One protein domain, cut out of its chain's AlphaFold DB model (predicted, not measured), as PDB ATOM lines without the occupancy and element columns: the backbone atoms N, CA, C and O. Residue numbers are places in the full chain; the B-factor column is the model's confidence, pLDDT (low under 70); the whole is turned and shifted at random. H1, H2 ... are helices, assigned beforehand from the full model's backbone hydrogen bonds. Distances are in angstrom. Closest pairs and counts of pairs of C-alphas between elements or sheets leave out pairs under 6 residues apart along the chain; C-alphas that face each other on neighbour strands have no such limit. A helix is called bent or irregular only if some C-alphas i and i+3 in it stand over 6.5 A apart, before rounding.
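What this domain is: This is residues 22 to 79 of the 79 residues of an uncharacterized protein of delta proteobacterium MLMS-1 (UniProt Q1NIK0). This is a lopsided helical hairpin: a short helix, H1, folds back through a tight link beside the first part of a much longer helix, H2. The far part of H2 sticks out alone as an arm, residues 56 to 77, followed by residues 78 and 79, and this arm makes much of the length. The printed part has 58 residues with two named helices, H1 then H2, and no named strand; its class is all helix. It is extended, with a radius of gyration of the C-alphas of 18.7 A, and its C-alphas span 62 by 16 by 8 A.

Where its parts are: Find C-alpha 22 at (28.982, 5.252, 71.125), where H1 begins; from there H1, residues 22 to 35, runs 20.1 A to C-alpha 35 at (24.809, -9.037, 84.686). After the five residues between the two helices, look for C-alpha 41 at (32.075, -13.719, 80.139), where H2 begins. H2, residues 41 to 77, runs 54.1 A from there to C-alpha 77 at (51.098, 33.058, 60.737). Neither helix is bent.

How they stand to each other: H1 and H2 form a helical hairpin, and they touch with 9 pairs of C-alphas within 8 A. Look at Leu 23 and Ala 51 for their closest C-alphas, 6.3 A apart. The two helices run opposite ways at a shallow tilt of 13 degrees. H2 touches H1 with residues 41 to 55 alone. Along the backbone of both H1 and H2, every O i to N i+4 pair is within hydrogen-bond range.

The domain as a whole: The outline is a rod, and the two C-alphas farthest apart are those of Glu 37 and His 79, 62.4 A. Residues 56 to 79, of which 56 to 77 belong to H2, stand free. Without them the body has 34 residues and spans 25 by 18 by 7 A. The printed part has no cut, and the link from H1 to H2 is tight. In the B-factor column you will find a mean pLDDT of 95.9 for the printed part, with residue 79, the chain's last, under 70.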
ATOM      1  N   ASP A  22      29.506   6.490  71.711       94.62
ATOM      2  CA  ASP A  22      28.982   5.252  71.125       94.62
ATOM      3  C   ASP A  22      29.566   4.028  71.838       94.62
ATOM      4  O   ASP A  22      28.825   3.120  72.220       94.62
ATOM      5  N   LEU A  23      30.876   4.044  72.113       95.50
ATOM      6  CA  LEU A  23      31.540   2.998  72.897       95.50
ATOM      7  C   LEU A  23      31.013   2.928  74.331       95.50
ATOM      8  O   LEU A  23      30.760   1.840  74.840       95.50
ATOM      9  N   ARG A  24      30.772   4.077  74.971       96.31
ATOM     10  CA  ARG A  24      30.156   4.130  76.302       96.31
ATOM     11  C   ARG A  24      28.784   3.453  76.309       96.31
ATOM     12  O   ARG A  24      28.484   2.693  77.228       96.31
ATOM     13  N   ARG A  25      27.950   3.715  75.295       96.00
ATOM     14  CA  ARG A  25      26.627   3.083  75.152       96.00
ATOM     15  C   ARG A  25      26.743   1.577  74.923       96.00
ATOM     16  O   ARG A  25      26.027   0.827  75.576       96.00
ATOM     17  N   LEU A  26      27.662   1.146  74.058       95.06
ATOM     18  CA  LEU A  26      27.944  -0.271  73.833       95.06
ATOM     19  C   LEU A  26      28.360  -0.973  75.130       95.06
ATOM     20  O   LEU A  26      27.791  -1.999  75.478       95.06
ATOM     21  N   LEU A  27      29.324  -0.420  75.864       97.06
ATOM     22  CA  LEU A  27      29.810  -1.033  77.101       97.06
ATOM     23  C   LEU A  27      28.729  -1.083  78.182       97.06
ATOM     24  O   LEU A  27      28.647  -2.069  78.907       97.06
ATOM     25  N   ALA A  28      27.865  -0.068  78.271       97.81
ATOM     26  CA  ALA A  28      26.707  -0.108  79.163       97.81
ATOM     27  C   ALA A  28      25.759  -1.271  78.825       97.81
ATOM     28  O   ALA A  28      25.325  -1.989  79.725       97.81
ATOM     29  N   GLU A  29      25.485  -1.485  77.535       96.81
ATOM     30  CA  GLU A  29      24.674  -2.603  77.042       96.81
ATOM     31  C   GLU A  29      25.327  -3.956  77.366       96.81
ATOM     32  O   GLU A  29      24.689  -4.806  77.980       96.81
ATOM     33  N   VAL A  30      26.620  -4.117  77.072       97.00
ATOM     34  CA  VAL A  30      27.388  -5.340  77.374       97.00
ATOM     35  C   VAL A  30      27.400  -5.642  78.873       97.00
ATOM     36  O   VAL A  30      27.221  -6.789  79.271       97.00
ATOM     37  N   MET A  31      27.576  -4.628  79.724       98.00
ATOM     38  CA  MET A  31      27.546  -4.805  81.178       98.00
ATOM     39  C   MET A  31      26.167  -5.232  81.687       98.00
ATOM     40  O   MET A  31      26.089  -6.036  82.614       98.00
ATOM     41  N   ASN A  32      25.086  -4.696  81.113       98.12
ATOM     42  CA  ASN A  32      23.727  -5.121  81.452       98.12
ATOM     43  C   ASN A  32      23.495  -6.580  81.048       98.12
ATOM     44  O   ASN A  32      23.084  -7.368  81.893       98.12
ATOM     45  N   GLN A  33      23.834  -6.938  79.806       97.75
ATOM     46  CA  GLN A  33      23.692  -8.300  79.284       97.75
ATOM     47  C   GLN A  33      24.508  -9.308  80.100       97.75
ATOM     48  O   GLN A  33      24.022 -10.388  80.413       97.75
ATOM     49  N   LEU A  34      25.735  -8.950  80.498       98.12
ATOM     50  CA  LEU A  34      26.571  -9.812  81.332       98.12
ATOM     51  C   LEU A  34      25.968 -10.014  82.728       98.12
ATOM     52  O   LEU A  34      25.927 -11.137  83.213       98.12
ATOM     53  N   ARG A  35      25.471  -8.944  83.369       97.62
ATOM     54  CA  ARG A  35      24.809  -9.037  84.686       97.62
ATOM     55  C   ARG A  35      23.525  -9.863  84.660       97.62
ATOM     56  O   ARG A  35      23.139 -10.391  85.694       97.62
ATOM     57  N   GLN A  36      22.857  -9.913  83.513       97.94
ATOM     58  CA  GLN A  36      21.642 -10.696  83.292       97.94
ATOM     59  C   GLN A  36      21.939 -12.107  82.764       97.94
ATOM     60  O   GLN A  36      21.007 -12.830  82.436       97.94
ATOM     61  N   GLU A  37      23.218 -12.492  82.662       97.12
ATOM     62  CA  GLU A  37      23.670 -13.788  82.137       97.12
ATOM     63  C   GLU A  37      23.228 -14.067  80.681       97.12
ATOM     64  O   GLU A  37      23.282 -15.197  80.200       97.12
ATOM     65  N   GLU A  38      22.853 -13.026  79.926       97.25
ATOM     66  CA  GLU A  38      22.434 -13.127  78.518       97.25
ATOM     67  C   GLU A  38      23.618 -13.362  77.566       97.25
ATOM     68  O   GLU A  38      23.452 -13.827  76.433       97.25
ATOM     69  N   ILE A  39      24.833 -13.021  78.007       97.50
ATOM     70  CA  ILE A  39      26.079 -13.273  77.279       97.50
ATOM     71  C   ILE A  39      27.122 -13.928  78.189       97.50
ATOM     72  O   ILE A  39      27.207 -13.595  79.370       97.50
ATOM     73  N   PRO A  40      27.988 -14.803  77.644       97.94
ATOM     74  CA  PRO A  40      29.074 -15.384  78.418       97.94
ATOM     75  C   PRO A  40      30.188 -14.362  78.674       97.94
ATOM     76  O   PRO A  40      30.461 -13.480  77.851       97.94
ATOM     77  N   GLU A  41      30.923 -14.552  79.772       97.31
ATOM     78  CA  GLU A  41      32.075 -13.719  80.139       97.31
ATOM     79  C   GLU A  41      33.123 -13.619  79.023       97.31
ATOM     80  O   GLU A  41      33.709 -12.560  78.814       97.31
ATOM     81  N   SER A  42      33.359 -14.703  78.274       97.62
ATOM     82  CA  SER A  42      34.308 -14.721  77.152       97.62
ATOM     83  C   SER A  42      33.939 -13.703  76.070       97.62
ATOM     84  O   SER A  42      34.804 -12.968  75.588       97.62
ATOM     85  N   LYS A  43      32.646 -13.596  75.742       96.81
ATOM     86  CA  LYS A  43      32.121 -12.611  74.792       96.81
ATOM     87  C   LYS A  43      32.234 -11.196  75.351       96.81
ATOM     88  O   LYS A  43      32.667 -10.298  74.631       96.81
ATOM     89  N   ALA A  44      31.912 -10.997  76.629       97.62
ATOM     90  CA  ALA A  44      32.050  -9.695  77.278       97.62
ATOM     91  C   ALA A  44      33.513  -9.211  77.308       97.62
ATOM     92  O   ALA A  44      33.777  -8.057  76.974       97.62
ATOM     93  N   ARG A  45      34.475 -10.096  77.618       97.94
ATOM     94  CA  ARG A  45      35.916  -9.780  77.580       97.94
ATOM     95  C   ARG A  45      36.377  -9.384  76.180       97.94
ATOM     96  O   ARG A  45      37.057  -8.372  76.038       97.94
ATOM     97  N   ALA A  46      35.982 -10.141  75.155       97.94
ATOM     98  CA  ALA A  46      36.330  -9.827  73.770       97.94
ATOM     99  C   ALA A  46      35.786  -8.452  73.344       97.94
ATOM    100  O   ALA A  46      36.526  -7.637  72.795       97.94
ATOM    101  N   LEU A  47      34.518  -8.158  73.657       96.62
ATOM    102  CA  LEU A  47      33.904  -6.858  73.372       96.62
ATOM    103  C   LEU A  47      34.581  -5.717  74.141       96.62
ATOM    104  O   LEU A  47      34.815  -4.657  73.565       96.62
ATOM    105  N   GLY A  48      34.937  -5.934  75.410       96.88
ATOM    106  CA  GLY A  48      35.669  -4.960  76.219       96.88
ATOM    107  C   GLY A  48      37.047  -4.634  75.641       96.88
ATOM    108  O   GLY A  48      37.399  -3.461  75.511       96.88
ATOM    109  N   TYR A  49      37.797  -5.656  75.218       98.06
ATOM    110  CA  TYR A  49      39.088  -5.465  74.559       98.06
ATOM    111  C   TYR A  49      38.949  -4.674  73.253       98.06
ATOM    112  O   TYR A  49      39.604  -3.645  73.089       98.06
ATOM    113  N   LEU A  50      38.043  -5.081  72.358       96.94
ATOM    114  CA  LEU A  50      37.807  -4.371  71.097       96.94
ATOM    115  C   LEU A  50      37.369  -2.915  71.319       96.94
ATOM    116  O   LEU A  50      37.832  -2.021  70.612       96.94
ATOM    117  N   ALA A  51      36.525  -2.657  72.323       96.25
ATOM    118  CA  ALA A  51      36.118  -1.303  72.683       96.25
ATOM    119  C   ALA A  51      37.303  -0.456  73.178       96.25
ATOM    120  O   ALA A  51      37.376   0.725  72.848       96.25
ATOM    121  N   SER A  52      38.245  -1.043  73.924       96.88
ATOM    122  CA  SER A  52      39.455  -0.335  74.366       96.88
ATOM    123  C   SER A  52      40.370   0.045  73.199       96.88
ATOM    124  O   SER A  52      40.783   1.199  73.112       96.88
ATOM    125  N   VAL A  53      40.595  -0.874  72.253       97.56
ATOM    126  CA  VAL A  53      41.368  -0.606  71.029       97.56
ATOM    127  C   VAL A  53      40.705   0.502  70.213       97.56
ATOM    128  O   VAL A  53      41.366   1.461  69.823       97.56
ATOM    129  N   MET A  54      39.386   0.424  70.015       96.44
ATOM    130  CA  MET A  54      38.638   1.455  69.295       96.44
ATOM    131  C   MET A  54      38.710   2.817  69.998       96.44
ATOM    132  O   MET A  54      38.811   3.848  69.339       96.44
ATOM    133  N   ALA A  55      38.690   2.841  71.333       97.25
ATOM    134  CA  ALA A  55      38.836   4.079  72.089       97.25
ATOM    135  C   ALA A  55      40.206   4.735  71.863       97.25
ATOM    136  O   ALA A  55      40.258   5.960  71.782       97.25
ATOM    137  N   SER A  56      41.286   3.954  71.753       97.62
ATOM    138  CA  SER A  56      42.610   4.482  71.400       97.62
ATOM    139  C   SER A  56      42.617   5.052  69.984       97.62
ATOM    140  O   SER A  56      42.957   6.213  69.819       97.62
ATOM    141  N   VAL A  57      42.107   4.309  68.995       97.31
ATOM    142  CA  VAL A  57      42.038   4.775  67.595       97.31
ATOM    143  C   VAL A  57      41.280   6.100  67.463       97.31
ATOM    144  O   VAL A  57      41.731   6.999  66.761       97.31
ATOM    145  N   ILE A  58      40.139   6.244  68.149       96.44
ATOM    146  CA  ILE A  58      39.365   7.495  68.132       96.44
ATOM    147  C   ILE A  58      40.186   8.646  68.725       96.44
ATOM    148  O   ILE A  58      40.254   9.717  68.129       96.44
ATOM    149  N   LYS A  59      40.825   8.429  69.880       96.75
ATOM    150  CA  LYS A  59      41.638   9.460  70.541       96.75
ATOM    151  C   LYS A  59      42.839   9.869  69.694       96.75
ATOM    152  O   LYS A  59      43.099  11.061  69.578       96.75
ATOM    153  N   ASP A  60      43.536   8.901  69.110       97.94
ATOM    154  CA  ASP A  60      44.719   9.145  68.289       97.94
ATOM    155  C   ASP A  60      44.335   9.897  67.012       97.94
ATOM    156  O   ASP A  60      44.955  10.907  66.695       97.94
ATOM    157  N   SER A  61      43.231   9.519  66.358       96.88
ATOM    158  CA  SER A  61      42.716  10.252  65.193       96.88
ATOM    159  C   SER A  61      42.306  11.692  65.527       96.88
ATOM    160  O   SER A  61      42.532  12.605  64.732       96.88
ATOM    161  N   ASP A  62      41.709  11.926  66.697       96.56
ATOM    162  CA  ASP A  62      41.367  13.280  67.143       96.56
ATOM    163  C   ASP A  62      42.622  14.106  67.475       96.56
ATOM    164  O   ASP A  62      42.645  15.316  67.241       96.56
ATOM    165  N   LEU A  63      43.677  13.474  68.000       98.06
ATOM    166  CA  LEU A  63      44.966  14.126  68.234       98.06
ATOM    167  C   LEU A  63      45.677  14.466  66.922       98.06
ATOM    168  O   LEU A  63      46.130  15.598  66.787       98.06
ATOM    169  N   GLU A  64      45.724  13.543  65.959       98.06
ATOM    170  CA  GLU A  64      46.296  13.775  64.625       98.06
ATOM    171  C   GLU A  64      45.655  14.992  63.950       98.06
ATOM    172  O   GLU A  64      46.363  15.897  63.514       98.06
ATOM    173  N   LYS A  65      44.317  15.079  63.956       97.81
ATOM    174  CA  LYS A  65      43.594  16.239  63.404       97.81
ATOM    175  C   LYS A  65      43.976  17.543  64.091       97.81
ATOM    176  O   LYS A  65      44.214  18.545  63.428       97.81
ATOM    177  N   ARG A  66      44.042  17.540  65.425       97.81
ATOM    178  CA  ARG A  66      44.410  18.737  66.196       97.81
ATOM    179  C   ARG A  66      45.848  19.169  65.923       97.81
ATOM    180  O   ARG A  66      46.110  20.366  65.891       97.81
ATOM    181  N   VAL A  67      46.772  18.224  65.751       98.25
ATOM    182  CA  VAL A  67      48.159  18.524  65.366       98.25
ATOM    183  C   VAL A  67      48.189  19.152  63.975       98.25
ATOM    184  O   VAL A  67      48.762  20.225  63.823       98.25
ATOM    185  N   GLU A  68      47.488  18.567  63.005       98.06
ATOM    186  CA  GLU A  68      47.406  19.100  61.640       98.06
ATOM    187  C   GLU A  68      46.814  20.525  61.605       98.06
ATOM    188  O   GLU A  68      47.302  21.398  60.884       98.06
ATOM    189  N   GLU A  69      45.778  20.798  62.403       97.56
ATOM    190  CA  GLU A  69      45.197  22.140  62.544       97.56
ATOM    191  C   GLU A  69      46.202  23.152  63.113       97.56
ATOM    192  O   GLU A  69      46.287  24.282  62.625       97.56
ATOM    193  N   LEU A  70      46.979  22.753  64.124       97.69
ATOM    194  CA  LEU A  70      48.010  23.601  64.724       97.69
ATOM    195  C   LEU A  70      49.162  23.875  63.752       97.69
ATOM    196  O   LEU A  70      49.618  25.016  63.661       97.69
ATOM    197  N   GLU A  71      49.613  22.863  63.011       97.31
ATOM    198  CA  GLU A  71      50.656  23.001  61.989       97.31
ATOM    199  C   GLU A  71      50.228  23.991  60.899       97.31
ATOM    200  O   GLU A  71      50.953  24.947  60.613       97.31
ATOM    201  N   LYS A  72      48.997  23.862  60.384       97.00
ATOM    202  CA  LYS A  72      48.429  24.806  59.407       97.00
ATOM    203  C   LYS A  72      48.329  26.231  59.951       97.00
ATOM    204  O   LYS A  72      48.648  27.184  59.243       97.00
ATOM    205  N   ALA A  73      47.898  26.399  61.202       96.00
ATOM    206  CA  ALA A  73      47.795  27.718  61.826       96.00
ATOM    207  C   ALA A  73      49.170  28.392  62.000       96.00
ATOM    208  O   ALA A  73      49.288  29.613  61.879       96.00
ATOM    209  N   LEU A  74      50.220  27.615  62.271       96.69
ATOM    210  CA  LEU A  74      51.591  28.122  62.353       96.69
ATOM    211  C   LEU A  74      52.134  28.532  60.982       96.69
ATOM    212  O   LEU A  74      52.776  29.575  60.880       96.69
ATOM    213  N   GLU A  75      51.867  27.752  59.933       94.81
ATOM    214  CA  GLU A  75      52.247  28.104  58.558       94.81
ATOM    215  C   GLU A  75      51.575  29.401  58.097       94.81
ATOM    216  O   GLU A  75      52.242  30.282  57.558       94.81
ATOM    217  N   GLN A  76      50.280  29.565  58.385       91.50
ATOM    218  CA  GLN A  76      49.529  30.778  58.047       91.50
ATOM    219  C   GLN A  76      50.065  32.032  58.745       91.50
ATOM    220  O   GLN A  76      50.082  33.091  58.136       91.50
ATOM    221  N   ASN A  77      50.526  31.925  59.995       87.06
ATOM    222  CA  ASN A  77      51.098  33.058  60.737       87.06
ATOM    223  C   ASN A  77      52.536  33.416  60.319       87.06
ATOM    224  O   ASN A  77      53.054  34.449  60.743       87.06
ATOM    225  N   ARG A  78      53.220  32.557  59.553       81.44
ATOM    226  CA  ARG A  78      54.584  32.815  59.052       81.44
ATOM    227  C   ARG A  78      54.604  33.555  57.709       81.44
ATOM    228  O   ARG A  78      55.694  33.932  57.274       81.44
ATOM    229  N   HIS A  79      53.448  33.741  57.074       54.12
ATOM    230  CA  HIS A  79      53.259  34.498  55.836       54.12
ATOM    231  C   HIS A  79      52.606  35.852  56.111       54.12
ATOM    232  O   HIS A  79      52.981  36.810  55.399       54.12
TER     233      HIS A  79